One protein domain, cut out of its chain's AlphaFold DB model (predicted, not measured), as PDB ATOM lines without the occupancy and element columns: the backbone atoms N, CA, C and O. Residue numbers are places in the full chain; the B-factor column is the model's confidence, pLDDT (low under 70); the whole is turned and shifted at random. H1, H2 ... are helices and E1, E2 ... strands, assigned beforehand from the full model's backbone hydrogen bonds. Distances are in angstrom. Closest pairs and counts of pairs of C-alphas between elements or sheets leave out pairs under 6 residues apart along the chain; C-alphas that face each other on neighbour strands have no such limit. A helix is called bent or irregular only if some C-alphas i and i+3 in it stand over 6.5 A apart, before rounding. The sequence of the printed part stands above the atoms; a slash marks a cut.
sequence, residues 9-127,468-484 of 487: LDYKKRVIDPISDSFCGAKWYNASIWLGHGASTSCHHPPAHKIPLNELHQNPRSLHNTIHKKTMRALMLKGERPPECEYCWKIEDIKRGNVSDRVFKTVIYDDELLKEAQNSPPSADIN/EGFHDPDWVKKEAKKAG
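Overview. This is residues 9 to 127 and 468 to 484 of the 487 residues of an uncharacterized protein of Bdellovibrio exovorus JSS (UniProt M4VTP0). Short helices are set loosely round a middle made by the small H2 and the longer H5, with H9 packed on H5 on the side away from H2. A small two-stranded hairpin, E1 and E2, lies with H3 and H4 toward one end of the long axis, while H1, H6 and H7 lie toward the other, and H8 lies along one side with its closest C-alphas within reach of H1, H2 and H5. The 136 printed residues include nine named helices and two named strands, in the order H1, H2, E1, E2, H3, H4, H5, H6, H7, H8, H9; the sheet, E1 - E2, is antiparallel, and the class is mostly helix. The whole is compact, with a radius of gyration of the C-alphas of 14.5 A, and the C-alphas span 43 by 31 by 30 A.

Arrangement. H1, residues 9 to 16, is close to but not clearly touching H7, residues 101 to 106; their closest C-alphas, of Lys 12 and Val 103, are 6.4 A apart, at a steep tilt of 52 degrees, the same way. H2, residues 26 to 29, only just touches H7, with 3 pairs of C-alphas within 8 A, the closest those of Ala 26 and Lys 105 at 5.8 A. H2 touches H5, residues 67 to 77, the closest C-alphas being those of Lys 27 and Arg 73, 6.5 A apart. E1, residues 30 to 34, and E2, residues 39 to 41, form an antiparallel hairpin at 159 degrees; N 32 and O 41 are 2.9 A apart and N 41 and O 32 are 3.0 A apart, within hydrogen-bond range. Residues 39 to 40 of E2 also pair, antiparallel, with residues 49 to 50. H3, residues 53 to 58, and H4, residues 62 to 65, touch only at the corner, and only just, with 3 pairs of C-alphas within 8 A, the closest those of Leu 56 and Ser 62 at 5.2 A. H4 and H5 meet only through their link. H6, residues 83 to 92, is irregular, with C-alphas 84 and 87 standing 8.3 A apart; it is close to but not clearly touching H7, the closest C-alphas being those of Cys 88 and Asp 101 at 6.3 A. H8, residues 111 to 119, is close to but not clearly touching H2, where the C-alphas of Trp 28 and Ala 117, the closest, are 6.7 A apart. H9, residues 473 to 482, touches H5 at a steep tilt of 54 degrees, the same way, with the C-alphas of Thr 71 and Ala 480, the closest, 5.2 A apart. Among the pairs that are apart are H1 and H5, and H6 and H9. Each O i to N i+4 pair is within hydrogen-bond range in H1, H5, H7, H8 and H9, against 1 of 2 in H3 and 4 of 6 in H6; H2 and H4 are too short for such a pair.

Along the chain. H1 begins at C-alpha 9, (11.242, -5.769, 20.665). From first to last C-alpha, E1 measures 13.7 A, H5 15.2 A, H6 14.1 A, H8 12.5 A and H9 14.3 A. H5 begins at C-alpha 67, (24.714, 11.547, 42.887), and H9 ends at C-alpha 482, (17.107, 19.967, 38.487).

Size, cuts and confidence. The two C-alphas farthest apart, those of His 57 and Arg 96, are 46.5 A apart. Residues 128 to 467 are not printed, and C-alphas 127 and 468 are 26.3 A apart across the cut. Of the links that are printed whole, E2 to H3, with 11 residues, is long. The mean pLDDT of the printed part is 93.1, and residues 469 to 471 are under 70.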
ATOM      1  N   LEU A   9      11.959  -6.993  21.003       93.62
ATOM      2  CA  LEU A   9      11.242  -5.769  20.665       93.62
ATOM      3  C   LEU A   9       9.868  -5.730  21.346       93.62
ATOM      4  O   LEU A   9       9.487  -4.693  21.886       93.62
ATOM      5  N   ASP A  10       9.152  -6.853  21.369       95.50
ATOM      6  CA  ASP A  10       7.858  -6.957  22.053       95.50
ATOM      7  C   ASP A  10       8.019  -6.846  23.573       95.50
ATOM      8  O   ASP A  10       7.272  -6.112  24.216       95.50
ATOM      9  N   TYR A  11       9.063  -7.468  24.134       95.94
ATOM     10  CA  TYR A  11       9.427  -7.304  25.542       95.94
ATOM     11  C   TYR A  11       9.682  -5.836  25.893       95.94
ATOM     12  O   TYR A  11       9.136  -5.330  26.874       95.94
ATOM     13  N   LYS A  12      10.480  -5.132  25.078       95.06
ATOM     14  CA  LYS A  12      10.754  -3.702  25.264       95.06
ATOM     15  C   LYS A  12       9.450  -2.898  25.290       95.06
ATOM     16  O   LYS A  12       9.229  -2.162  26.247       95.06
ATOM     17  N   LYS A  13       8.568  -3.102  24.307       95.44
ATOM     18  CA  LYS A  13       7.265  -2.416  24.227       95.44
ATOM     19  C   LYS A  13       6.353  -2.717  25.414       95.44
ATOM     20  O   LYS A  13       5.599  -1.849  25.836       95.44
ATOM     21  N   ARG A  14       6.389  -3.944  25.939       95.44
ATOM     22  CA  ARG A  14       5.530  -4.376  27.050       95.44
ATOM     23  C   ARG A  14       6.042  -3.934  28.419       95.44
ATOM     24  O   ARG A  14       5.225  -3.674  29.295       95.44
ATOM     25  N   VAL A  15       7.357  -3.930  28.632       96.00
ATOM     26  CA  VAL A  15       7.955  -3.814  29.976       96.00
ATOM     27  C   VAL A  15       8.765  -2.540  30.158       96.00
ATOM     28  O   VAL A  15       8.693  -1.925  31.214       96.00
ATOM     29  N   ILE A  16       9.541  -2.135  29.155       96.06
ATOM     30  CA  ILE A  16      10.478  -1.011  29.273       96.06
ATOM     31  C   ILE A  16       9.792   0.301  28.896       96.06
ATOM     32  O   ILE A  16       9.802   1.242  29.685       96.06
ATOM     33  N   ASP A  17       9.183   0.348  27.713       95.25
ATOM     34  CA  ASP A  17       8.584   1.566  27.158       95.25
ATOM     35  C   ASP A  17       7.466   2.154  28.049       95.25
ATOM     36  O   ASP A  17       7.406   3.376  28.173       95.25
ATOM     37  N   PRO A  18       6.639   1.349  28.757       96.56
ATOM     38  CA  PRO A  18       5.655   1.882  29.704       96.56
ATOM     39  C   PRO A  18       6.254   2.516  30.966       96.56
ATOM     40  O   PRO A  18       5.555   3.261  31.651       96.56
ATOM     41  N   ILE A  19       7.515   2.214  31.301       96.69
ATOM     42  CA  ILE A  19       8.232   2.903  32.381       96.69
ATOM     43  C   ILE A  19       8.725   4.249  31.853       96.69
ATOM     44  O   ILE A  19       8.407   5.285  32.432       96.69
ATOM     45  N   SER A  20       9.487   4.221  30.755       96.88
ATOM     46  CA  SER A  20       9.825   5.385  29.932       96.88
ATOM     47  C   SER A  20      10.603   4.972  28.674       96.88
ATOM     48  O   SER A  20      11.269   3.930  28.642       96.88
ATOM     49  N   ASP A  21      10.649   5.857  27.674       93.62
ATOM     50  CA  ASP A  21      11.401   5.643  26.426       93.62
ATOM     51  C   ASP A  21      12.900   5.360  26.640       93.62
ATOM     52  O   ASP A  21      13.537   4.678  25.829       93.62
ATOM     53  N   SER A  22      13.478   5.855  27.736       96.44
ATOM     54  CA  SER A  22      14.908   5.764  28.060       96.44
ATOM     55  C   SER A  22      15.249   4.761  29.166       96.44
ATOM     56  O   SER A  22      16.427   4.614  29.493       96.44
ATOM     57  N   PHE A  23      14.265   4.085  29.767       97.44
ATOM     58  CA  PHE A  23      14.491   3.225  30.932       97.44
ATOM     59  C   PHE A  23      15.490   2.082  30.663       97.44
ATOM     60  O   PHE A  23      15.552   1.503  29.574       97.44
ATOM     61  N   CYS A  24      16.288   1.739  31.675       97.06
ATOM     62  CA  CYS A  24      17.244   0.635  31.634       97.06
ATOM     63  C   CYS A  24      17.447   0.063  33.040       97.06
ATOM     64  O   CYS A  24      18.023   0.732  33.899       97.06
ATOM     65  N   GLY A  25      17.066  -1.198  33.260       96.50
ATOM     66  CA  GLY A  25      17.190  -1.865  34.560       96.50
ATOM     67  C   GLY A  25      18.631  -1.932  35.083       96.50
ATOM     68  O   GLY A  25      18.860  -1.839  36.287       96.50
ATOM     69  N   ALA A  26      19.632  -1.976  34.196       96.19
ATOM     70  CA  ALA A  26      21.039  -1.989  34.605       96.19
ATOM     71  C   ALA A  26      21.497  -0.709  35.322       96.19
ATOM     72  O   ALA A  26      22.461  -0.761  36.080       96.19
ATOM     73  N   LYS A  27      20.817   0.438  35.156       96.00
ATOM     74  CA  LYS A  27      21.132   1.639  35.955       96.00
ATOM     75  C   LYS A  27      20.758   1.497  37.430       96.00
ATOM     76  O   LYS A  27      21.324   2.212  38.258       96.00
ATOM     77  N   TRP A  28      19.840   0.591  37.756       96.94
ATOM     78  CA  TRP A  28      19.396   0.314  39.122       96.94
ATOM     79  C   TRP A  28      20.088  -0.905  39.720       96.94
ATOM     80  O   TRP A  28      20.460  -0.873  40.886       96.94
ATOM     81  N   TYR A  29      20.257  -1.969  38.935       97.75
ATOM     82  CA  TYR A  29      20.549  -3.290  39.493       97.75
ATOM     83  C   TYR A  29      21.876  -3.904  39.041       97.75
ATOM     84  O   TYR A  29      22.211  -4.983  39.529       97.75
ATOM     85  N   ASN A  30      22.647  -3.226  38.181       97.56
ATOM     86  CA  ASN A  30      23.948  -3.697  37.697       97.56
ATOM     87  C   ASN A  30      25.080  -2.707  38.012       97.56
ATOM     88  O   ASN A  30      24.936  -1.494  37.825       97.56
ATOM     89  N   ALA A  31      26.247  -3.214  38.412       97.31
ATOM     90  CA  ALA A  31      27.473  -2.423  38.426       97.31
ATOM     91  C   ALA A  31      28.732  -3.249  38.175       97.31
ATOM     92  O   ALA A  31      28.816  -4.389  38.620       97.31
ATOM     93  N   SER A  32      29.722  -2.602  37.559       97.19
ATOM     94  CA  SER A  32      31.134  -2.954  37.723       97.19
ATOM     95  C   SER A  32      31.781  -1.926  38.657       97.19
ATOM     96  O   SER A  32      31.539  -0.718  38.512       97.19
ATOM     97  N   ILE A  33      32.547  -2.380  39.650       97.44
ATOM     98  CA  ILE A  33      33.196  -1.527  40.658       97.44
ATOM     99  C   ILE A  33      34.672  -1.911  40.791       97.44
ATOM    100  O   ILE A  33      35.001  -3.066  41.043       97.44
ATOM    101  N   TRP A  34      35.562  -0.925  40.691       96.19
ATOM    102  CA  TRP A  34      36.998  -1.089  40.919       96.19
ATOM    103  C   TRP A  34      37.379  -0.408  42.232       96.19
ATOM    104  O   TRP A  34      37.615   0.800  42.273       96.19
ATOM    105  N   LEU A  35      37.426  -1.182  43.318       95.69
ATOM    106  CA  LEU A  35      37.679  -0.669  44.668       95.69
ATOM    107  C   LEU A  35      39.118  -0.174  44.859       95.69
ATOM    108  O   LEU A  35      39.355   0.673  45.716       95.69
ATOM    109  N   GLY A  36      40.066  -0.640  44.039       92.19
ATOM    110  CA  GLY A  36      41.458  -0.187  44.096       92.19
ATOM    111  C   GLY A  36      41.593   1.334  43.965       92.19
ATOM    112  O   GLY A  36      42.319   1.950  44.736       92.19
ATOM    113  N   HIS A  37      40.834   1.949  43.050       91.31
ATOM    114  CA  HIS A  37      40.870   3.395  42.780       91.31
ATOM    115  C   HIS A  37      39.498   4.079  42.823       91.31
ATOM    116  O   HIS A  37      39.378   5.239  42.419       91.31
ATOM    117  N   GLY A  38      38.465   3.365  43.271       94.69
ATOM    118  CA  GLY A  38      37.129   3.908  43.481       94.69
ATOM    119  C   GLY A  38      36.421   4.358  42.215       94.69
ATOM    120  O   GLY A  38      35.827   5.432  42.214       94.69
ATOM    121  N   ALA A  39      36.481   3.584  41.133       94.38
ATOM    122  CA  ALA A  39      35.653   3.845  39.958       94.38
ATOM    123  C   ALA A  39      34.479   2.872  39.871       94.38
ATOM    124  O   ALA A  39      34.534   1.746  40.368       94.38
ATOM    125  N   SER A  40      33.416   3.290  39.191       95.38
ATOM    126  CA  SER A  40      32.306   2.408  38.868       95.38
ATOM    127  C   SER A  40      31.626   2.776  37.554       95.38
ATOM    128  O   SER A  40      31.679   3.911  37.086       95.38
ATOM    129  N   THR A  41      30.948   1.793  36.971       94.69
ATOM    130  CA  THR A  41      30.016   1.964  35.861       94.69
ATOM    131  C   THR A  41      28.789   1.069  36.054       94.69
ATOM    132  O   THR A  41      28.829   0.103  36.817       94.69
ATOM    133  N   SER A  42      27.677   1.391  35.393       93.94
ATOM    134  CA  SER A  42      26.457   0.567  35.430       93.94
ATOM    135  C   SER A  42      26.436  -0.538  34.373       93.94
ATOM    136  O   SER A  42      25.669  -1.477  34.521       93.94
ATOM    137  N   CYS A  43      27.222  -0.442  33.297       92.25
ATOM    138  CA  CYS A  43      27.448  -1.525  32.328       92.25
ATOM    139  C   CYS A  43      28.711  -1.232  31.497       92.25
ATOM    140  O   CYS A  43      29.408  -0.261  31.764       92.25
ATOM    141  N   HIS A  44      29.014  -2.044  30.483       86.94
ATOM    142  CA  HIS A  44      30.261  -1.930  29.712       86.94
ATOM    143  C   HIS A  44      30.283  -0.796  28.665       86.94
ATOM    144  O   HIS A  44      31.333  -0.525  28.091       86.94
ATOM    145  N   HIS A  45      29.144  -0.147  28.400       84.69
ATOM    146  CA  HIS A  45      29.044   0.977  27.457       84.69
ATOM    147  C   HIS A  45      29.362   2.345  28.072       84.69
ATOM    148  O   HIS A  45      30.148   3.078  27.470       84.69
ATOM    149  N   PRO A  46      28.769   2.737  29.220       87.50
ATOM    150  CA  PRO A  46      29.084   4.007  29.837       87.50
ATOM    151  C   PRO A  46      30.518   4.008  30.374       87.50
ATOM    152  O   PRO A  46      30.946   3.026  30.993       87.50
ATOM    153  N   PRO A  47      31.244   5.120  30.187       86.44
ATOM    154  CA  PRO A  47      32.571   5.288  30.748       86.44
ATOM    155  C   PRO A  47      32.509   5.230  32.275       86.44
ATOM    156  O   PRO A  47      31.562   5.716  32.902       86.44
ATOM    157  N   ALA A  48      33.536   4.641  32.883       90.62
ATOM    158  CA  ALA A  48      33.660   4.612  34.332       90.62
ATOM    159  C   ALA A  48      33.762   6.041  34.891       90.62
ATOM    160  O   ALA A  48      34.376   6.909  34.273       90.62
ATOM    161  N   HIS A  49      33.164   6.287  36.052       91.56
ATOM    162  CA  HIS A  49      33.301   7.536  36.807       91.56
ATOM    163  C   HIS A  49      33.860   7.241  38.196       91.56
ATOM    164  O   HIS A  49      33.672   6.143  38.729       91.56
ATOM    165  N   LYS A  50      34.525   8.230  38.799       93.06
ATOM    166  CA  LYS A  50      34.971   8.143  40.194       93.06
ATOM    167  C   LYS A  50      33.778   8.176  41.142       93.06
ATOM    168  O   LYS A  50      32.817   8.910  40.927       93.06
ATOM    169  N   ILE A  51      33.875   7.394  42.208       95.75
ATOM    170  CA  ILE A  51      32.993   7.434  43.367       95.75
ATOM    171  C   ILE A  51      33.533   8.529  44.296       95.75
ATOM    172  O   ILE A  51      34.647   8.388  44.803       95.75
ATOM    173  N   PRO A  52      32.800   9.630  44.527       95.00
ATOM    174  CA  PRO A  52      33.315  10.723  45.346       95.00
ATOM    175  C   PRO A  52      33.479  10.309  46.817       95.00
ATOM    176  O   PRO A  52      32.543   9.804  47.441       95.00
ATOM    177  N   LEU A  53      34.660  10.550  47.399       96.12
ATOM    178  CA  LEU A  53      34.962  10.171  48.791       96.12
ATOM    179  C   LEU A  53      34.039  10.852  49.810       96.12
ATOM    180  O   LEU A  53      33.658  10.242  50.802       96.12
ATOM    181  N   ASN A  54      33.637  12.099  49.559       95.50
ATOM    182  CA  ASN A  54      32.690  12.819  50.410       95.50
ATOM    183  C   ASN A  54      31.317  12.125  50.469       95.50
ATOM    184  O   ASN A  54      30.730  12.049  51.545       95.50
ATOM    185  N   GLU A  55      30.823  11.596  49.346       95.81
ATOM    186  CA  GLU A  55      29.579  10.816  49.305       95.81
ATOM    187  C   GLU A  55      29.751   9.451  49.987       95.81
ATOM    188  O   GLU A  55      28.850   8.976  50.677       95.81
ATOM    189  N   LEU A  56      30.916   8.823  49.820       96.69
ATOM    190  CA  LEU A  56      31.225   7.515  50.398       96.69
ATOM    191  C   LEU A  56      31.360   7.550  51.925       96.69
ATOM    192  O   LEU A  56      30.849   6.668  52.610       96.69
ATOM    193  N   HIS A  57      32.017   8.580  52.465       94.50
ATOM    194  CA  HIS A  57      32.173   8.759  53.911       94.50
ATOM    195  C   HIS A  57      30.828   8.975  54.613       94.50
ATOM    196  O   HIS A  57      30.669   8.591  55.768       94.50
ATOM    197  N   GLN A  58      29.860   9.583  53.920       95.00
ATOM    198  CA  GLN A  58      28.504   9.774  54.433       95.00
ATOM    199  C   GLN A  58      27.657   8.505  54.308       95.00
ATOM    200  O   GLN A  58      26.804   8.252  55.155       95.00
ATOM    201  N   ASN A  59      27.875   7.720  53.251       96.56
ATOM    202  CA  ASN A  59      27.088   6.535  52.960       96.56
ATOM    203  C   ASN A  59      27.926   5.473  52.221       96.56
ATOM    204  O   ASN A  59      28.271   5.673  51.054       96.56
ATOM    205  N   PRO A  60      28.198   4.299  52.824       97.31
ATOM    206  CA  PRO A  60      28.958   3.240  52.157       97.31
ATOM    207  C   PRO A  60      28.264   2.708  50.890       97.31
ATOM    208  O   PRO A  60      28.930   2.234  49.968       97.31
ATOM    209  N   ARG A  61      26.933   2.852  50.782       97.44
ATOM    210  CA  ARG A  61      26.152   2.465  49.594       97.44
ATOM    211  C   ARG A  61      26.449   3.345  48.378       97.44
ATOM    212  O   ARG A  61      26.067   2.982  47.260       97.44
ATOM    213  N   SER A  62      27.146   4.472  48.552       97.19
ATOM    214  CA  SER A  62      27.574   5.357  47.461       97.19
ATOM    215  C   SER A  62      28.475   4.653  46.441       97.19
ATOM    216  O   SER A  62      28.568   5.121  45.313       97.19
ATOM    217  N   LEU A  63      29.033   3.473  46.752       97.50
ATOM    218  CA  LEU A  63      29.648   2.585  45.755       97.50
ATOM    219  C   LEU A  63      28.737   2.330  44.527       97.50
ATOM    220  O   LEU A  63      29.215   2.235  43.393       97.50
ATOM    221  N   HIS A  64      27.414   2.273  44.725       96.94
ATOM    222  CA  HIS A  64      26.425   2.187  43.643       96.94
ATOM    223  C   HIS A  64      25.405   3.339  43.614       96.94
ATOM    224  O   HIS A  64      24.681   3.499  42.632       96.94
ATOM    225  N   ASN A  65      25.354   4.166  44.654       97.06
ATOM    226  CA  ASN A  65      24.317   5.179  44.836       97.06
ATOM    227  C   ASN A  65      24.862   6.612  44.844       97.06
ATOM    228  O   ASN A  65      24.348   7.465  45.565       97.06
ATOM    229  N   THR A  66      25.874   6.877  44.013       96.31
ATOM    230  CA  THR A  66      26.402   8.233  43.814       96.31
ATOM    231  C   THR A  66      25.340   9.189  43.269       96.31
ATOM    232  O   THR A  66      24.411   8.777  42.561       96.31
ATOM    233  N   ILE A  67      25.522  10.489  43.507       96.06
ATOM    234  CA  ILE A  67      24.714  11.547  42.887       96.06
ATOM    235  C   ILE A  67      24.730  11.429  41.364       96.06
ATOM    236  O   ILE A  67      23.688  11.595  40.729       96.06
ATOM    237  N   HIS A  68      25.870  11.058  40.774       95.31
ATOM    238  CA  HIS A  68      25.976  10.774  39.341       95.31
ATOM    239  C   HIS A  68      24.961   9.714  38.899       95.31
ATOM    240  O   HIS A  68      24.102   9.987  38.060       95.31
ATOM    241  N   LYS A  69      24.989   8.520  39.503       95.69
ATOM    242  CA  LYS A  69      24.085   7.421  39.125       95.69
ATOM    243  C   LYS A  69      22.620   7.756  39.395       95.69
ATOM    244  O   LYS A  69      21.775   7.483  38.545       95.69
ATOM    245  N   LYS A  70      22.322   8.398  40.529       97.31
ATOM    246  CA  LYS A  70      20.970   8.879  40.859       97.31
ATOM    247  C   LYS A  70      20.454   9.891  39.834       97.31
ATOM    248  O   LYS A  70      19.298   9.814  39.429       97.31
ATOM    249  N   THR A  71      21.322  10.767  39.329       97.00
ATOM    250  CA  THR A  71      20.983  11.721  38.262       97.00
ATOM    251  C   THR A  71      20.631  10.996  36.964       97.00
ATOM    252  O   THR A  71      19.611  11.301  36.351       97.00
ATOM    253  N   MET A  72      21.400   9.974  36.574       96.44
ATOM    254  CA  MET A  72      21.098   9.190  35.368       96.44
ATOM    255  C   MET A  72      19.776   8.426  35.485       96.44
ATOM    256  O   MET A  72      19.020   8.364  34.518       96.44
ATOM    257  N   ARG A  73      19.465   7.888  36.672       97.06
ATOM    258  CA  ARG A  73      18.160   7.277  36.969       97.06
ATOM    259  C   ARG A  73      17.028   8.301  36.853       97.06
ATOM    260  O   ARG A  73      16.019   8.009  36.221       97.06
ATOM    261  N   ALA A  74      17.215   9.508  37.394       97.56
ATOM    262  CA  ALA A  74      16.230  10.590  37.323       97.56
ATOM    263  C   ALA A  74      15.909  11.000  35.878       97.56
ATOM    264  O   ALA A  74      14.738  11.147  35.535       97.56
ATOM    265  N   LEU A  75      16.936  11.152  35.033       97.31
ATOM    266  CA  LEU A  75      16.766  11.415  33.600       97.31
ATOM    267  C   LEU A  75      15.990  10.277  32.936       97.31
ATOM    268  O   LEU A  75      14.980  10.515  32.277       97.31
ATOM    269  N   MET A  76      16.405   9.031  33.193       96.75
ATOM    270  CA  MET A  76      15.755   7.872  32.595       96.75
ATOM    271  C   MET A  76      14.281   7.767  32.976       96.75
ATOM    272  O   MET A  76      13.481   7.482  32.100       96.75
ATOM    273  N   LEU A  77      13.889   8.029  34.224       96.69
ATOM    274  CA  LEU A  77      12.474   7.996  34.626       96.69
ATOM    275  C   LEU A  77      11.626   9.081  33.943       96.69
ATOM    276  O   LEU A  77      10.423   8.903  33.790       96.69
ATOM    277  N   LYS A  78      12.239  10.179  33.487       96.56
ATOM    278  CA  LYS A  78      11.564  11.247  32.729       96.56
ATOM    279  C   LYS A  78      11.478  10.980  31.223       96.56
ATOM    280  O   LYS A  78      10.940  11.810  30.497       96.56
ATOM    281  N   GLY A  79      12.024   9.863  30.736       96.88
ATOM    282  CA  GLY A  79      12.159   9.610  29.296       96.88
ATOM    283  C   GLY A  79      13.349  10.337  28.655       96.88
ATOM    284  O   GLY A  79      13.532  10.276  27.439       96.88
ATOM    285  N   GLU A  80      14.177  11.019  29.451       97.31
ATOM    286  CA  GLU A  80      15.368  11.708  28.969       97.31
ATOM    287  C   GLU A  80      16.533  10.722  28.847       97.31
ATOM    288  O   GLU A  80      16.743   9.865  29.701       97.31
ATOM    289  N   ARG A  81      17.321  10.847  27.778       95.94
ATOM    290  CA  ARG A  81      18.420   9.929  27.446       95.94
ATOM    291  C   ARG A  81      19.738  10.379  28.096       95.94
ATOM    292  O   ARG A  81      20.300  11.375  27.640       95.94
ATOM    293  N   PRO A  82      20.307   9.651  29.083       94.81
ATOM    294  CA  PRO A  82      21.638   9.966  29.600       94.81
ATOM    295  C   PRO A  82      22.719   9.979  28.507       94.81
ATOM    296  O   PRO A  82      22.835   8.986  27.777       94.81
ATOM    297  N   PRO A  83      23.561  11.028  28.419       91.44
ATOM    298  CA  PRO A  83      24.629  11.119  27.420       91.44
ATOM    299  C   PRO A  83      25.608   9.943  27.476       91.44
ATOM    300  O   PRO A  83      26.022   9.425  26.443       91.44
ATOM    301  N   GLU A  84      25.908   9.440  28.675       90.25
ATOM    302  CA  GLU A  84      26.814   8.299  28.874       90.25
ATOM    303  C   GLU A  84      26.303   6.974  28.271       90.25
ATOM    304  O   GLU A  84      27.041   5.999  28.206       90.25
ATOM    305  N   CYS A  85      25.045   6.911  27.822       93.25
ATOM    306  CA  CYS A  85      24.446   5.732  27.184       93.25
ATOM    307  C   CYS A  85      24.349   5.854  25.651       93.25
ATOM    308  O   CYS A  85      23.597   5.106  25.028       93.25
ATOM    309  N   GLU A  86      25.121   6.767  25.042       90.56
ATOM    310  CA  GLU A  86      25.108   7.106  23.607       90.56
ATOM    311  C   GLU A  86      25.059   5.890  22.668       90.56
ATOM    312  O   GLU A  86      24.338   5.912  21.670       90.56
ATOM    313  N   TYR A  87      25.796   4.817  22.980       87.50
ATOM    314  CA  TYR A  87      25.800   3.600  22.164       87.50
ATOM    315  C   TYR A  87      24.390   3.027  21.969       87.50
ATOM    316  O   TYR A  87      23.990   2.745  20.842       87.50
ATOM    317  N   CYS A  88      23.614   2.906  23.048       91.56
ATOM    318  CA  CYS A  88      22.263   2.355  22.983       91.56
ATOM    319  C   CYS A  88      21.330   3.259  22.167       91.56
ATOM    320  O   CYS A  88      20.550   2.762  21.356       91.56
ATOM    321  N   TRP A  89      21.466   4.581  22.318       94.25
ATOM    322  CA  TRP A  89      20.681   5.562  21.563       94.25
ATOM    323  C   TRP A  89      20.963   5.477  20.068       94.25
ATOM    324  O   TRP A  89      20.028   5.423  19.280       94.25
ATOM    325  N   LYS A  90      22.237   5.350  19.679       86.50
ATOM    326  CA  LYS A  90      22.633   5.177  18.274       86.50
ATOM    327  C   LYS A  90      22.007   3.949  17.631       86.50
ATOM    328  O   LYS A  90      21.582   4.037  16.487       86.50
ATOM    329  N   ILE A  91      21.953   2.822  18.342       85.56
ATOM    330  CA  ILE A  91      21.329   1.594  17.830       85.56
ATOM    331  C   ILE A  91      19.820   1.785  17.641       85.56
ATOM    332  O   ILE A  91      19.270   1.393  16.615       85.56
ATOM    333  N   GLU A  92      19.144   2.408  18.602       88.38
ATOM    334  CA  GLU A  92      17.688   2.586  18.560       88.38
ATOM    335  C   GLU A  92      17.245   3.661  17.555       88.38
ATOM    336  O   GLU A  92      16.218   3.508  16.890       88.38
ATOM    337  N   ASP A  93      18.056   4.702  17.360       92.94
ATOM    338  CA  ASP A  93      17.795   5.788  16.409       92.94
ATOM    339  C   ASP A  93      17.939   5.371  14.936       92.94
ATOM    340  O   ASP A  93      17.562   6.135  14.044       92.94
ATOM    341  N   ILE A  94      18.385   4.139  14.654       86.19
ATOM    342  CA  ILE A  94      18.316   3.529  13.312       86.19
ATOM    343  C   ILE A  94      16.853   3.359  12.857       86.19
ATOM    344  O   ILE A  94      16.583   3.315  11.656       86.19
ATOM    345  N   LYS A  95      15.894   3.292  13.798       84.00
ATOM    346  CA  LYS A  95      14.439   3.241  13.544       84.00
ATOM    347  C   LYS A  95      13.972   2.077  12.652       84.00
ATOM    348  O   LYS A  95      12.952   2.184  11.978       84.00
ATOM    349  N   ARG A  96      14.665   0.932  12.687       83.75
ATOM    350  CA  ARG A  96      14.249  -0.322  12.013       83.75
ATOM    351  C   ARG A  96      13.764  -1.404  12.986       83.75
ATOM    352  O   ARG A  96      13.799  -2.586  12.671       83.75
ATOM    353  N   GLY A  97      13.341  -1.009  14.190       82.00
ATOM    354  CA  GLY A  97      12.962  -1.947  15.255       82.00
ATOM    355  C   GLY A  97      14.153  -2.592  15.974       82.00
ATOM    356  O   GLY A  97      13.980  -3.598  16.657       82.00
ATOM    357  N   ASN A  98      15.356  -2.025  15.833       83.50
ATOM    358  CA  ASN A  98      16.549  -2.477  16.543       83.50
ATOM    359  C   ASN A  98      16.365  -2.357  18.063       83.50
ATOM    360  O   ASN A  98      15.881  -1.342  18.564       83.50
ATOM    361  N   VAL A  99      16.809  -3.379  18.793       88.38
ATOM    362  CA  VAL A  99      16.916  -3.354  20.254       88.38
ATOM    363  C   VAL A  99      18.376  -3.181  20.647       88.38
ATOM    364  O   VAL A  99      19.254  -3.822  20.071       88.38
ATOM    365  N   SER A 100      18.644  -2.294  21.601       91.56
ATOM    366  CA  SER A 100      19.995  -2.091  22.119       91.56
ATOM    367  C   SER A 100      20.283  -2.963  23.342       91.56
ATOM    368  O   SER A 100      19.384  -3.549  23.952       91.56
ATOM    369  N   ASP A 101      21.547  -2.967  23.761       89.62
ATOM    370  CA  ASP A 101      22.038  -3.648  24.960       89.62
ATOM    371  C   ASP A 101      21.266  -3.333  26.234       89.62
ATOM    372  O   ASP A 101      21.189  -4.187  27.117       89.62
ATOM    373  N   ARG A 102      20.631  -2.160  26.342       94.75
ATOM    374  CA  ARG A 102      19.799  -1.851  27.512       94.75
ATOM    375  C   ARG A 102      18.631  -2.827  27.661       94.75
ATOM    376  O   ARG A 102      18.259  -3.139  28.787       94.75
ATOM    377  N   VAL A 103      18.086  -3.353  26.560       95.19
ATOM    378  CA  VAL A 103      17.004  -4.349  26.587       95.19
ATOM    379  C   VAL A 103      17.538  -5.680  27.106       95.19
ATOM    380  O   VAL A 103      16.991  -6.223  28.065       95.19
ATOM    381  N   PHE A 104      18.658  -6.159  26.557       92.56
ATOM    382  CA  PHE A 104      19.316  -7.399  26.992       92.56
ATOM    383  C   PHE A 104      19.808  -7.331  28.443       92.56
ATOM    384  O   PHE A 104      19.794  -8.326  29.156       92.56
ATOM    385  N   LYS A 105      20.206  -6.148  28.912       93.38
ATOM    386  CA  LYS A 105      20.606  -5.917  30.304       93.38
ATOM    387  C   LYS A 105      19.430  -5.690  31.257       93.38
ATOM    388  O   LYS A 105      19.634  -5.705  32.462       93.38
ATOM    389  N   THR A 106      18.221  -5.483  30.738       96.12
ATOM    390  CA  THR A 106      17.001  -5.323  31.546       96.12
ATOM    391  C   THR A 106      16.198  -6.618  31.624       96.12
ATOM    392  O   THR A 106      15.569  -6.885  32.640       96.12
ATOM    393  N   VAL A 107      16.222  -7.441  30.571       94.88
ATOM    394  CA  VAL A 107      15.411  -8.669  30.456       94.88
ATOM    395  C   VAL A 107      15.694  -9.720  31.531       94.88
ATOM    396  O   VAL A 107      14.826 -10.544  31.814       94.88
ATOM    397  N   ILE A 108      16.890  -9.664  32.122       93.31
ATOM    398  CA  ILE A 108      17.350 -10.560  33.188       93.31
ATOM    399  C   ILE A 108      16.700 -10.265  34.546       93.31
ATOM    400  O   ILE A 108      16.864 -11.047  35.473       93.31
ATOM    401  N   TYR A 109      15.976  -9.150  34.670       95.06
ATOM    402  CA  TYR A 109      15.273  -8.770  35.889       95.06
ATOM    403  C   TYR A 109      13.773  -9.068  35.778       95.06
ATOM    404  O   TYR A 109      13.160  -9.001  34.702       95.06
ATOM    405  N   ASP A 110      13.167  -9.401  36.913       93.25
ATOM    406  CA  ASP A 110      11.729  -9.636  37.006       93.25
ATOM    407  C   ASP A 110      10.935  -8.346  36.803       93.25
ATOM    408  O   ASP A 110      11.361  -7.267  37.212       93.25
ATOM    409  N   ASP A 111       9.753  -8.454  36.188       93.62
ATOM    410  CA  ASP A 111       8.931  -7.282  35.853       93.62
ATOM    411  C   ASP A 111       8.531  -6.504  37.125       93.62
ATOM    412  O   ASP A 111       8.491  -5.277  37.107       93.62
ATOM    413  N   GLU A 112       8.311  -7.194  38.252       93.25
ATOM    414  CA  GLU A 112       8.023  -6.560  39.549       93.25
ATOM    415  C   GLU A 112       9.210  -5.761  40.096       93.25
ATOM    416  O   GLU A 112       9.030  -4.663  40.619       93.25
ATOM    417  N   LEU A 113      10.437  -6.250  39.897       94.31
ATOM    418  CA  LEU A 113      11.638  -5.512  40.276       94.31
ATOM    419  C   LEU A 113      11.793  -4.242  39.422       94.31
ATOM    420  O   LEU A 113      12.181  -3.188  39.913       94.31
ATOM    421  N   LEU A 114      11.441  -4.301  38.137       96.56
ATOM    422  CA  LEU A 114      11.474  -3.118  37.272       96.56
ATOM    423  C   LEU A 114      10.402  -2.085  37.657       96.56
ATOM    424  O   LEU A 114      10.661  -0.884  37.583       96.56
ATOM    425  N   LYS A 115       9.237  -2.532  38.141       94.94
ATOM    426  CA  LYS A 115       8.231  -1.641  38.742       94.94
ATOM    427  C   LYS A 115       8.725  -1.018  40.050       94.94
ATOM    428  O   LYS A 115       8.448   0.151  40.301       94.94
ATOM    429  N   GLU A 116       9.483  -1.745  40.872       94.19
ATOM    430  CA  GLU A 116      10.138  -1.175  42.060       94.19
ATOM    431  C   GLU A 116      11.091  -0.035  41.665       94.19
ATOM    432  O   GLU A 116      11.037   1.044  42.258       94.19
ATOM    433  N   ALA A 117      11.900  -0.221  40.614       95.19
ATOM    434  CA  ALA A 117      12.763   0.834  40.077       95.19
ATOM    435  C   ALA A 117      11.975   2.062  39.596       95.19
ATOM    436  O   ALA A 117      12.394   3.187  39.868       95.19
ATOM    437  N   GLN A 118      10.845   1.850  38.911       95.62
ATOM    438  CA  GLN A 118       9.946   2.917  38.457       95.62
ATOM    439  C   GLN A 118       9.353   3.716  39.627       95.62
ATOM    440  O   GLN A 118       9.270   4.940  39.557       95.62
ATOM    441  N   ASN A 119       8.940   3.024  40.691       95.19
ATOM    442  CA  ASN A 119       8.243   3.623  41.830       95.19
ATOM    443  C   ASN A 119       9.194   4.203  42.890       95.19
ATOM    444  O   ASN A 119       8.757   4.929  43.785       95.19
ATOM    445  N   SER A 120      10.488   3.891  42.809       93.25
ATOM    446  CA  SER A 120      11.496   4.406  43.731       93.25
ATOM    447  C   SER A 120      11.798   5.880  43.447       93.25
ATOM    448  O   SER A 120      12.050   6.243  42.293       93.25
ATOM    449  N   PRO A 121      11.854   6.751  44.472       93.12
ATOM    450  CA  PRO A 121      12.255   8.133  44.252       93.12
ATOM    451  C   PRO A 121      13.703   8.176  43.734       93.12
ATOM    452  O   PRO A 121      14.531   7.383  44.190       93.12
ATOM    453  N   PRO A 122      14.071   9.119  42.844       89.12
ATOM    454  CA  PRO A 122      15.431   9.180  42.295       89.12
ATOM    455  C   PRO A 122      16.545   9.315  43.346       89.12
ATOM    456  O   PRO A 122      17.694   8.965  43.081       89.12
ATOM    457  N   SER A 123      16.217   9.821  44.537       92.50
ATOM    458  CA  SER A 123      17.132   9.952  45.672       92.50
ATOM    459  C   SER A 123      17.382   8.647  46.438       92.50
ATOM    460  O   SER A 123      18.312   8.612  47.248       92.50
ATOM    461  N   ALA A 124      16.597   7.591  46.197       95.44
ATOM    462  CA  ALA A 124      16.704   6.319  46.903       95.44
ATOM    463  C   ALA A 124      18.054   5.632  46.664       95.44
ATOM    464  O   ALA A 124      18.618   5.660  45.565       95.44
ATOM    465  N   ASP A 125      18.548   4.973  47.710       96.69
ATOM    466  CA  ASP A 125      19.628   4.005  47.577       96.69
ATOM    467  C   ASP A 125      19.050   2.670  47.123       96.69
ATOM    468  O   ASP A 125      18.111   2.155  47.724       96.69
ATOM    469  N   ILE A 126      19.628   2.111  46.066       96.25
ATOM    470  CA  ILE A 126      19.210   0.845  45.471       96.25
ATOM    471  C   ILE A 126      20.313  -0.186  45.688       96.25
ATOM    472  O   ILE A 126      21.492   0.097  45.438       96.25
ATOM    473  N   ASN A 127      19.931  -1.385  46.131       96.81
ATOM    474  CA  ASN A 127      20.845  -2.520  46.193       96.81
ATOM    475  C   ASN A 127      20.897  -3.267  44.864       96.81
ATOM    476  O   ASN A 127      19.884  -3.487  44.196       96.81
ATOM    477  N   GLU A 468      38.783  10.485  33.848       81.12
ATOM    478  CA  GLU A 468      38.943  11.932  33.630       81.12
ATOM    479  C   GLU A 468      38.428  12.405  32.258       81.12
ATOM    480  O   GLU A 468      38.093  13.571  32.082       81.12
ATOM    481  N   GLY A 469      38.348  11.511  31.267       63.91
ATOM    482  CA  GLY A 469      38.163  11.899  29.862       63.91
ATOM    483  C   GLY A 469      36.722  11.992  29.349       63.91
ATOM    484  O   GLY A 469      36.536  12.316  28.176       63.91
ATOM    485  N   PHE A 470      35.710  11.651  30.154       62.16
ATOM    486  CA  PHE A 470      34.360  11.394  29.628       62.16
ATOM    487  C   PHE A 470      33.196  12.060  30.365       62.16
ATOM    488  O   PHE A 470      32.092  12.089  29.819       62.16
ATOM    489  N   HIS A 471      33.408  12.579  31.572       67.50
ATOM    490  CA  HIS A 471      32.333  13.140  32.390       67.50
ATOM    491  C   HIS A 471      32.492  14.649  32.487       67.50
ATOM    492  O   HIS A 471      33.586  15.120  32.774       67.50
ATOM    493  N   ASP A 472      31.404  15.387  32.262       81.44
ATOM    494  CA  ASP A 472      31.293  16.806  32.605       81.44
ATOM    495  C   ASP A 472      30.662  16.894  34.009       81.44
ATOM    496  O   ASP A 472      29.439  16.736  34.144       81.44
ATOM    497  N   PRO A 473      31.463  17.089  35.076       84.19
ATOM    498  CA  PRO A 473      30.944  17.118  36.439       84.19
ATOM    499  C   PRO A 473      29.983  18.289  36.661       84.19
ATOM    500  O   PRO A 473      29.066  18.180  37.479       84.19
ATOM    501  N   ASP A 474      30.152  19.390  35.922       89.75
ATOM    502  CA  ASP A 474      29.286  20.561  36.020       89.75
ATOM    503  C   ASP A 474      27.922  20.288  35.389       89.75
ATOM    504  O   ASP A 474      26.890  20.652  35.966       89.75
ATOM    505  N   TRP A 475      27.887  19.572  34.261       91.94
ATOM    506  CA  TRP A 475      26.633  19.085  33.686       91.94
ATOM    507  C   TRP A 475      25.908  18.133  34.643       91.94
ATOM    508  O   TRP A 475      24.725  18.338  34.924       91.94
ATOM    509  N   VAL A 476      26.610  17.151  35.223       92.19
ATOM    510  CA  VAL A 476      26.008  16.222  36.199       92.19
ATOM    511  C   VAL A 476      25.455  16.989  37.398       92.19
ATOM    512  O   VAL A 476      24.321  16.758  37.807       92.19
ATOM    513  N   LYS A 477      26.208  17.958  37.929       93.69
ATOM    514  CA  LYS A 477      25.772  18.811  39.040       93.69
ATOM    515  C   LYS A 477      24.531  19.632  38.682       93.69
ATOM    516  O   LYS A 477      23.620  19.758  39.501       93.69
ATOM    517  N   LYS A 478      24.463  20.181  37.468       95.75
ATOM    518  CA  LYS A 478      23.295  20.921  36.968       95.75
ATOM    519  C   LYS A 478      22.055  20.029  36.891       95.75
ATOM    520  O   LYS A 478      20.995  20.427  37.375       95.75
ATOM    521  N   GLU A 479      22.176  18.835  36.318       96.31
ATOM    522  CA  GLU A 479      21.054  17.898  36.215       96.31
ATOM    523  C   GLU A 479      20.650  17.330  37.585       96.31
ATOM    524  O   GLU A 479      19.459  17.217  37.876       96.31
ATOM    525  N   ALA A 480      21.609  17.098  38.486       96.38
ATOM    526  CA  ALA A 480      21.342  16.699  39.866       96.38
ATOM    527  C   ALA A 480      20.513  17.750  40.627       96.38
ATOM    528  O   ALA A 480      19.572  17.392  41.338       96.38
ATOM    529  N   LYS A 481      20.806  19.047  40.442       96.81
ATOM    530  CA  LYS A 481      20.006  20.150  41.009       96.81
ATOM    531  C   LYS A 481      18.588  20.177  40.455       96.81
ATOM    532  O   LYS A 481      17.633  20.262  41.221       96.81
ATOM    533  N   LYS A 482      18.432  20.052  39.132       95.88
ATOM    534  CA  LYS A 482      17.107  19.967  38.487       95.88
ATOM    535  C   LYS A 482      16.295  18.765  38.972       95.88
ATOM    536  O   LYS A 482      15.068  18.819  38.985       95.88
ATOM    537  N   ALA A 483      16.966  17.676  39.339       94.56
ATOM    538  CA  ALA A 483      16.351  16.483  39.906       94.56
ATOM    539  C   ALA A 483      16.115  16.569  41.428       94.56
ATOM    540  O   ALA A 483      15.568  15.628  41.998       94.56
ATOM    541  N   GLY A 484      16.515  17.662  42.095       95.25
ATOM    542  CA  GLY A 484      16.373  17.830  43.546       95.25
ATOM    543  C   GLY A 484      17.283  16.918  44.378       95.25
ATOM    544  O   GLY A 484      17.013  16.697  45.555       95.25
TER     545      GLY A 484